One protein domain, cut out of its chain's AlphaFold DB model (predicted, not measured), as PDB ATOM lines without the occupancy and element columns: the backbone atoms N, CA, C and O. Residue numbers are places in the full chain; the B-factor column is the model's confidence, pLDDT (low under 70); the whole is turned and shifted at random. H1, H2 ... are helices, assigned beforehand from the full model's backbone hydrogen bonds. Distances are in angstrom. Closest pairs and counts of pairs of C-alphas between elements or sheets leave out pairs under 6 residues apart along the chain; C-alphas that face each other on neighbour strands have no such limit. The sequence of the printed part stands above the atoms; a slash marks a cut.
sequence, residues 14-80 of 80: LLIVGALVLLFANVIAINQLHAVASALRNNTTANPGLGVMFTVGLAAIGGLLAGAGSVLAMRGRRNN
ATOM      1  N   LEU A  14     162.047 152.791 170.084       96.25
ATOM      2  CA  LEU A  14     161.727 151.686 170.992       96.25
ATOM      3  C   LEU A  14     162.065 150.318 170.384       96.25
ATOM      4  O   LEU A  14     162.631 149.470 171.072       96.25
ATOM      5  N   LEU A  15     161.780 150.114 169.094       95.69
ATOM      6  CA  LEU A  15     162.148 148.875 168.401       95.69
ATOM      7  C   LEU A  15     163.670 148.706 168.296       95.69
ATOM      8  O   LEU A  15     164.165 147.598 168.488       95.69
ATOM      9  N   ILE A  16     164.419 149.790 168.056       95.50
ATOM     10  CA  ILE A  16     165.891 149.760 168.052       95.50
ATOM     11  C   ILE A  16     166.425 149.377 169.436       95.50
ATOM     12  O   ILE A  16     167.300 148.519 169.535       95.50
ATOM     13  N   VAL A  17     165.889 149.968 170.507       96.06
ATOM     14  CA  VAL A  17     166.290 149.631 171.882       96.06
ATOM     15  C   VAL A  17     166.003 148.159 172.181       96.06
ATOM     16  O   VAL A  17     166.879 147.458 172.684       96.06
ATOM     17  N   GLY A  18     164.824 147.655 171.806       94.81
ATOM     18  CA  GLY A  18     164.492 146.235 171.936       94.81
ATOM     19  C   GLY A  18     165.447 145.327 171.151       94.81
ATOM     20  O   GLY A  18     165.921 144.323 171.682       94.81
ATOM     21  N   ALA A  19     165.797 145.705 169.918       92.94
ATOM     22  CA  ALA A  19     166.769 144.974 169.110       92.94
ATOM     23  C   ALA A  19     168.164 144.958 169.755       92.94
ATOM     24  O   ALA A  19     168.819 143.922 169.758       92.94
ATOM     25  N   LEU A  20     168.614 146.063 170.354       92.06
ATOM     26  CA  LEU A  20     169.900 146.111 171.058       92.06
ATOM     27  C   LEU A  20     169.934 145.171 172.266       92.06
ATOM     28  O   LEU A  20     170.928 144.476 172.469       92.06
ATOM     29  N   VAL A  21     168.847 145.103 173.041       94.06
ATOM     30  CA  VAL A  21     168.736 144.168 174.172       94.06
ATOM     31  C   VAL A  21     168.822 142.718 173.689       94.06
ATOM     32  O   VAL A  21     169.588 141.925 174.239       94.06
ATOM     33  N   LEU A  22     168.088 142.377 172.626       91.81
ATOM     34  CA  LEU A  22     168.131 141.038 172.033       91.81
ATOM     35  C   LEU A  22     169.507 140.709 171.446       91.81
ATOM     36  O   LEU A  22     169.982 139.583 171.590       91.81
ATOM     37  N   LEU A  23     170.176 141.682 170.823       90.88
ATOM     38  CA  LEU A  23     171.529 141.516 170.303       90.88
ATOM     39  C   LEU A  23     172.507 141.167 171.425       90.88
ATOM     40  O   LEU A  23     173.256 140.200 171.300       90.88
ATOM     41  N   PHE A  24     172.464 141.905 172.537       88.56
ATOM     42  CA  PHE A  24     173.295 141.623 173.706       88.56
ATOM     43  C   PHE A  24     173.051 140.215 174.258       88.56
ATOM     44  O   PHE A  24     174.007 139.476 174.496       88.56
ATOM     45  N   ALA A  25     171.785 139.818 174.407       86.31
ATOM     46  CA  ALA A  25     171.432 138.479 174.870       86.31
ATOM     47  C   ALA A  25     171.969 137.384 173.931       86.31
ATOM     48  O   ALA A  25     172.562 136.406 174.391       86.31
ATOM     49  N   ASN A  26     171.828 137.573 172.614       86.12
ATOM     50  CA  ASN A  26     172.330 136.632 171.614       86.12
ATOM     51  C   ASN A  26     173.864 136.527 171.632       86.12
ATOM     52  O   ASN A  26     174.385 135.421 171.540       86.12
ATOM     53  N   VAL A  27     174.597 137.635 171.797       85.50
ATOM     54  CA  VAL A  27     176.070 137.613 171.895       85.50
ATOM     55  C   VAL A  27     176.532 136.810 173.112       85.50
ATOM     56  O   VAL A  27     177.439 135.987 172.993       85.50
ATOM     57  N   ILE A  28     175.891 136.997 174.270       81.81
ATOM     58  CA  ILE A  28     176.218 136.242 175.489       81.81
ATOM     59  C   ILE A  28     175.957 134.747 175.273       81.81
ATOM     60  O   ILE A  28     176.839 133.927 175.533       81.81
ATOM     61  N   ALA A  29     174.777 134.395 174.756       81.12
ATOM     62  CA  ALA A  29     174.395 133.006 174.524       81.12
ATOM     63  C   ALA A  29     175.324 132.308 173.517       81.12
ATOM     64  O   ALA A  29     175.785 131.194 173.765       81.12
ATOM     65  N   ILE A  30     175.649 132.974 172.404       79.75
ATOM     66  CA  ILE A  30     176.552 132.438 171.377       79.75
ATOM     67  C   ILE A  30     177.957 132.236 171.948       79.75
ATOM     68  O   ILE A  30     178.546 131.181 171.732       79.75
ATOM     69  N   ASN A  31     178.488 133.192 172.715       80.12
ATOM     70  CA  ASN A  31     179.824 133.068 173.298       80.12
ATOM     71  C   ASN A  31     179.914 131.918 174.313       80.12
ATOM     72  O   ASN A  31     180.922 131.212 174.350       80.12
ATOM     73  N   GLN A  32     178.859 131.683 175.098       77.25
ATOM     74  CA  GLN A  32     178.788 130.541 176.015       77.25
ATOM     75  C   GLN A  32     178.719 129.206 175.265       77.25
ATOM     76  O   GLN A  32     179.468 128.280 175.579       77.25
ATOM     77  N   LEU A  33     177.864 129.111 174.243       75.81
ATOM     78  CA  LEU A  33     177.745 127.905 173.419       75.81
ATOM     79  C   LEU A  33     179.034 127.611 172.649       75.81
ATOM     80  O   LEU A  33     179.433 126.455 172.550       75.81
ATOM     81  N   HIS A  34     179.715 128.640 172.148       75.44
ATOM     82  CA  HIS A  34     180.977 128.489 171.434       75.44
ATOM     83  C   HIS A  34     182.099 128.016 172.368       75.44
ATOM     84  O   HIS A  34     182.853 127.119 171.998       75.44
ATOM     85  N   ALA A  35     182.177 128.527 173.600       71.56
ATOM     86  CA  ALA A  35     183.131 128.027 174.592       71.56
ATOM     87  C   ALA A  35     182.924 126.527 174.876       71.56
ATOM     88  O   ALA A  35     183.886 125.758 174.913       71.56
ATOM     89  N   VAL A  36     181.665 126.091 174.992       72.19
ATOM     90  CA  VAL A  36     181.309 124.678 175.198       72.19
ATOM     91  C   VAL A  36     181.595 123.830 173.951       72.19
ATOM     92  O   VAL A  36     182.186 122.758 174.056       72.19
ATOM     93  N   ALA A  37     181.240 124.304 172.756       70.69
ATOM     94  CA  ALA A  37     181.479 123.593 171.499       70.69
ATOM     95  C   ALA A  37     182.976 123.448 171.178       70.69
ATOM     96  O   ALA A  37     183.409 122.392 170.715       70.69
ATOM     97  N   SER A  38     183.774 124.478 171.482       69.38
ATOM     98  CA  SER A  38     185.236 124.457 171.372       69.38
ATOM     99  C   SER A  38     185.850 123.430 172.326       69.38
ATOM    100  O   SER A  38     186.682 122.623 171.907       69.38
ATOM    101  N   ALA A  39     185.364 123.372 173.573       70.81
ATOM    102  CA  ALA A  39     185.761 122.345 174.535       70.81
ATOM    103  C   ALA A  39     185.388 120.922 174.072       70.81
ATOM    104  O   ALA A  39     186.126 119.973 174.333       70.81
ATOM    105  N   LEU A  40     184.281 120.772 173.339       74.00
ATOM    106  CA  LEU A  40     183.797 119.498 172.796       74.00
ATOM    107  C   LEU A  40     184.341 119.166 171.389       74.00
ATOM    108  O   LEU A  40     183.977 118.126 170.842       74.00
ATOM    109  N   ARG A  41     185.188 120.021 170.784       72.62
ATOM    110  CA  ARG A  41     185.669 119.925 169.382       72.62
ATOM    111  C   ARG A  41     184.560 119.693 168.341       72.62
ATOM    112  O   ARG A  41     184.810 119.127 167.277       72.62
ATOM    113  N   ASN A  42     183.339 120.139 168.615       63.62
ATOM    114  CA  ASN A  42     182.208 119.920 167.723       63.62
ATOM    115  C   ASN A  42     182.032 121.162 166.835       63.62
ATOM    116  O   ASN A  42     181.436 122.152 167.246       63.62
ATOM    117  N   ASN A  43     182.621 121.137 165.636       58.00
ATOM    118  CA  ASN A  43     182.526 122.221 164.649       58.00
ATOM    119  C   ASN A  43     181.291 122.029 163.761       58.00
ATOM    120  O   ASN A  43     181.398 121.701 162.580       58.00
ATOM    121  N   THR A  44     180.103 122.208 164.331       59.56
ATOM    122  CA  THR A  44     178.873 122.298 163.545       59.56
ATOM    123  C   THR A  44     178.625 123.753 163.162       59.56
ATOM    124  O   THR A  44     178.501 124.633 164.013       59.56
ATOM    125  N   THR A  45     178.571 124.029 161.858       55.84
ATOM    126  CA  THR A  45     178.216 125.348 161.326       55.84
ATOM    127  C   THR A  45     176.762 125.640 161.692       55.84
ATOM    128  O   THR A  45     175.836 125.105 161.082       55.84
ATOM    129  N   ALA A  46     176.548 126.432 162.739       62.62
ATOM    130  CA  ALA A  46     175.211 126.761 163.207       62.62
ATOM    131  C   ALA A  46     174.586 127.829 162.302       62.62
ATOM    132  O   ALA A  46     175.126 128.926 162.145       62.62
ATOM    133  N   ASN A  47     173.419 127.519 161.737       66.56
ATOM    134  CA  ASN A  47     172.560 128.537 161.147       66.56
ATOM    135  C   ASN A  47     172.182 129.554 162.243       66.56
ATOM    136  O   ASN A  47     171.950 129.140 163.386       66.56
ATOM    137  N   PRO A  48     172.104 130.863 161.940       64.88
ATOM    138  CA  PRO A  48     171.715 131.854 162.933       64.88
ATOM    139  C   PRO A  48     170.341 131.493 163.500       64.88
ATOM    140  O   PRO A  48     169.371 131.325 162.759       64.88
ATOM    141  N   GLY A  49     170.271 131.337 164.823       76.50
ATOM    142  CA  GLY A  49     169.023 131.010 165.504       76.50
ATOM    143  C   GLY A  49     167.955 132.076 165.251       76.50
ATOM    144  O   GLY A  49     168.271 133.244 165.013       76.50
ATOM    145  N   LEU A  50     166.679 131.690 165.354       81.19
ATOM    146  CA  LEU A  50     165.533 132.585 165.130       81.19
ATOM    147  C   LEU A  50     165.642 133.913 165.904       81.19
ATOM    148  O   LEU A  50     165.239 134.954 165.390       81.19
ATOM    149  N   GLY A  51     166.248 133.914 167.098       84.38
ATOM    150  CA  GLY A  51     166.490 135.128 167.888       84.38
ATOM    151  C   GLY A  51     167.352 136.179 167.176       84.38
ATOM    152  O   GLY A  51     167.068 137.374 167.272       84.38
ATOM    153  N   VAL A  52     168.360 135.758 166.407       85.12
ATOM    154  CA  VAL A  52     169.193 136.663 165.600       85.12
ATOM    155  C   VAL A  52     168.375 137.233 164.440       85.12
ATOM    156  O   VAL A  52     168.420 138.437 164.196       85.12
ATOM    157  N   MET A  53     167.554 136.407 163.782       87.81
ATOM    158  CA  MET A  53     166.673 136.865 162.699       87.81
ATOM    159  C   MET A  53     165.654 137.906 163.186       87.81
ATOM    160  O   MET A  53     165.473 138.938 162.540       87.81
ATOM    161  N   PHE A  54     165.036 137.682 164.351       88.94
ATOM    162  CA  PHE A  54     164.126 138.656 164.962       88.94
ATOM    163  C   PHE A  54     164.828 139.965 165.309       88.94
ATOM    164  O   PHE A  54     164.281 141.037 165.062       88.94
ATOM    165  N   THR A  55     166.052 139.881 165.834       92.38
ATOM    166  CA  THR A  55     166.863 141.058 166.158       92.38
ATOM    167  C   THR A  55     167.106 141.918 164.917       92.38
ATOM    168  O   THR A  55     166.897 143.129 164.955       92.38
ATOM    169  N   VAL A  56     167.480 141.290 163.796       92.06
ATOM    170  CA  VAL A  56     167.699 141.983 162.516       92.06
ATOM    171  C   VAL A  56     166.407 142.618 162.002       92.06
ATOM    172  O   VAL A  56     166.415 143.788 161.622       92.06
ATOM    173  N   GLY A  57     165.289 141.886 162.027       92.69
ATOM    174  CA  GLY A  57     163.991 142.411 161.595       92.69
ATOM    175  C   GLY A  57     163.537 143.621 162.419       92.69
ATOM    176  O   GLY A  57     163.159 144.649 161.856       92.69
ATOM    177  N   LEU A  58     163.641 143.533 163.748       93.38
ATOM    178  CA  LEU A  58     163.320 144.628 164.668       93.38
ATOM    179  C   LEU A  58     164.208 145.852 164.436       93.38
ATOM    180  O   LEU A  58     163.694 146.968 164.363       93.38
ATOM    181  N   ALA A  59     165.518 145.651 164.280       94.25
ATOM    182  CA  ALA A  59     166.458 146.736 164.015       94.25
ATOM    183  C   ALA A  59     166.161 147.434 162.679       94.25
ATOM    184  O   ALA A  59     166.156 148.662 162.617       94.25
ATOM    185  N   ALA A  60     165.866 146.668 161.624       96.12
ATOM    186  CA  ALA A  60     165.552 147.210 160.306       96.12
ATOM    187  C   ALA A  60     164.255 148.033 160.317       96.12
ATOM    188  O   ALA A  60     164.244 149.179 159.863       96.12
ATOM    189  N   ILE A  61     163.174 147.483 160.884       96.00
ATOM    190  CA  ILE A  61     161.881 148.175 160.996       96.00
ATOM    191  C   ILE A  61     162.013 149.406 161.901       96.00
ATOM    192  O   ILE A  61     161.530 150.486 161.555       96.00
ATOM    193  N   GLY A  62     162.704 149.268 163.034       94.88
ATOM    194  CA  GLY A  62     162.951 150.360 163.969       94.88
ATOM    195  C   GLY A  62     163.740 151.508 163.342       94.88
ATOM    196  O   GLY A  62     163.325 152.664 163.441       94.88
ATOM    197  N   GLY A  63     164.825 151.194 162.629       94.00
ATOM    198  CA  GLY A  63     165.637 152.162 161.888       94.00
ATOM    199  C   GLY A  63     164.834 152.917 160.829       94.00
ATOM    200  O   GLY A  63     164.897 154.147 160.767       94.00
ATOM    201  N   LEU A  64     164.019 152.199 160.051       95.19
ATOM    202  CA  LEU A  64     163.134 152.797 159.049       95.19
ATOM    203  C   LEU A  64     162.109 153.750 159.673       95.19
ATOM    204  O   LEU A  64     161.949 154.872 159.195       95.19
ATOM    205  N   LEU A  65     161.436 153.335 160.749       93.38
ATOM    206  CA  LEU A  65     160.428 154.154 161.429       93.38
ATOM    207  C   LEU A  65     161.038 155.389 162.103       93.38
ATOM    208  O   LEU A  65     160.484 156.485 161.986       93.38
ATOM    209  N   ALA A  66     162.196 155.238 162.752       93.12
ATOM    210  CA  ALA A  66     162.917 156.348 163.366       93.12
ATOM    211  C   ALA A  66     163.381 157.368 162.309       93.12
ATOM    212  O   ALA A  66     163.177 158.578 162.467       93.12
ATOM    213  N   GLY A  67     163.945 156.886 161.197       91.81
ATOM    214  CA  GLY A  67     164.355 157.707 160.058       91.81
ATOM    215  C   GLY A  67     163.180 158.424 159.384       91.81
ATOM    216  O   GLY A  67     163.202 159.641 159.215       91.81
ATOM    217  N   ALA A  68     162.108 157.707 159.052       91.06
ATOM    218  CA  ALA A  68     160.929 158.302 158.426       91.06
ATOM    219  C   ALA A  68     160.248 159.333 159.343       91.06
ATOM    220  O   ALA A  68     159.935 160.443 158.906       91.06
ATOM    221  N   GLY A  69     160.063 159.005 160.627       89.31
ATOM    222  CA  GLY A  69     159.446 159.899 161.609       89.31
ATOM    223  C   GLY A  69     160.234 161.196 161.806       89.31
ATOM    224  O   GLY A  69     159.647 162.281 161.828       89.31
ATOM    225  N   SER A  70     161.566 161.108 161.871       88.88
ATOM    226  CA  SER A  70     162.448 162.278 161.988       88.88
ATOM    227  C   SER A  70     162.419 163.162 160.737       88.88
ATOM    228  O   SER A  70     162.236 164.376 160.861       88.88
ATOM    229  N   VAL A  71     162.491 162.579 159.535       91.69
ATOM    230  CA  VAL A  71     162.408 163.331 158.269       91.69
ATOM    231  C   VAL A  71     161.057 164.039 158.125       91.69
ATOM    232  O   VAL A  71     161.020 165.228 157.791       91.69
ATOM    233  N   LEU A  72     159.941 163.357 158.409       87.44
ATOM    234  CA  LEU A  72     158.614 163.980 158.362       87.44
ATOM    235  C   LEU A  72     158.469 165.098 159.404       87.44
ATOM    236  O   LEU A  72     157.916 166.154 159.091       87.44
ATOM    237  N   ALA A  73     158.978 164.900 160.623       84.94
ATOM    238  CA  ALA A  73     158.932 165.918 161.669       84.94
ATOM    239  C   ALA A  73     159.749 167.168 161.299       84.94
ATOM    240  O   ALA A  73     159.298 168.286 161.555       84.94
ATOM    241  N   MET A  74     160.918 167.000 160.667       84.25
ATOM    242  CA  MET A  74     161.735 168.117 160.176       84.25
ATOM    243  C   MET A  74     161.040 168.883 159.046       84.25
ATOM    244  O   MET A  74     160.999 170.112 159.078       84.25
ATOM    245  N   ARG A  75     160.433 168.179 158.080       83.19
ATOM    246  CA  ARG A  75     159.672 168.812 156.988       83.19
ATOM    247  C   ARG A  75     158.478 169.612 157.504       83.19
ATOM    248  O   ARG A  75     158.295 170.753 157.095       83.19
ATOM    249  N   GLY A  76     157.723 169.061 158.454       77.31
ATOM    250  CA  GLY A  76     156.594 169.759 159.079       77.31
ATOM    251  C   GLY A  76     156.994 170.997 159.892       77.31
ATOM    252  O   GLY A  76     156.159 171.860 160.129       77.31
ATOM    253  N   ARG A  77     158.261 171.100 160.313       72.31
ATOM    254  CA  ARG A  77     158.812 172.269 161.017       72.31
ATOM    255  C   ARG A  77     159.282 173.378 160.077       72.31
ATOM    256  O   ARG A  77     159.311 174.520 160.496       72.31
ATOM    257  N   ARG A  78     159.682 173.033 158.848       77.31
ATOM    258  CA  ARG A  78     160.144 173.983 157.821       77.31
ATOM    259  C   ARG A  78     158.988 174.691 157.102       77.31
ATOM    260  O   ARG A  78     159.191 175.774 156.572       77.31
ATOM    261  N   ASN A  79     157.819 174.056 157.048       66.38
ATOM    262  CA  ASN A  79     156.629 174.567 156.359       66.38
ATOM    263  C   ASN A  79     155.700 175.427 157.239       66.38
ATOM    264  O   ASN A  79     154.700 175.921 156.723       66.38
ATOM    265  N   ASN A  80     156.005 175.565 158.531       55.25
ATOM    266  CA  ASN A  80     155.287 176.405 159.493       55.25
ATOM    267  C   ASN A  80     156.167 177.583 159.899       55.25
ATOM    268  O   ASN A  80     155.587 178.644 160.198       55.25
TER     269      ASN A  80
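What this domain is: This is residues 14 to 80 of the 80 residues of an uncharacterized protein of Deinococcus sp. Arct2-2 (UniProt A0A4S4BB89). Two long helices, H2 and H1, make a staggered helical hairpin: they run opposite ways and lie side by side only where residues 51 to 63 of H2 meet residues 14 to 26 of H1. The overlap makes the middle of a rod; the last residues of H2 and the tail after it, 67 to 80, stick out at one end, and residues 35 to 41, with the last residues of H1, stick out at the other, from where the link folds back to H2. The printed part has 67 residues with two named helices, H1 then H2 along the chain, and no named strand, and its class is all helix. It is extended, with a radius of gyration of the C-alphas of 18.4 A, and spans 65 by 17 by 12 A.

Where its parts are: Find C-alpha 50 at (165.533, 132.585, 165.130); from there H2, residues 50 to 78, runs 42.4 A to C-alpha 78 at (160.144, 173.983, 157.821). Then look at C-alpha 14 at (161.727, 151.686, 170.992), where H1, residues 14 to 39, begins; it is 38.1 A long.

How they stand to each other: Look at Leu 15 and Gly 62, whose C-alphas, 4.7 A apart, are the closest of H1 and H2. The two helices touch, H2 with residues 51 to 63 alone and H1 with residues 14 to 26 alone. Their lines stand at a shallow tilt of 25 degrees, opposite ways. In H1 and H2 every O i to N i+4 pair is within hydrogen-bond range.

The domain as a whole: The C-alphas of Leu 40 and Asn 80, the two farthest apart, are 65.0 A apart. The printed part has no cut, and the link from H1 to H2, 10 residues, is short. In the B-factor column, pLDDT is under 70 at residue 38, residues 42 to 48 and residues 79 to 80; the mean of the printed part is 82.7.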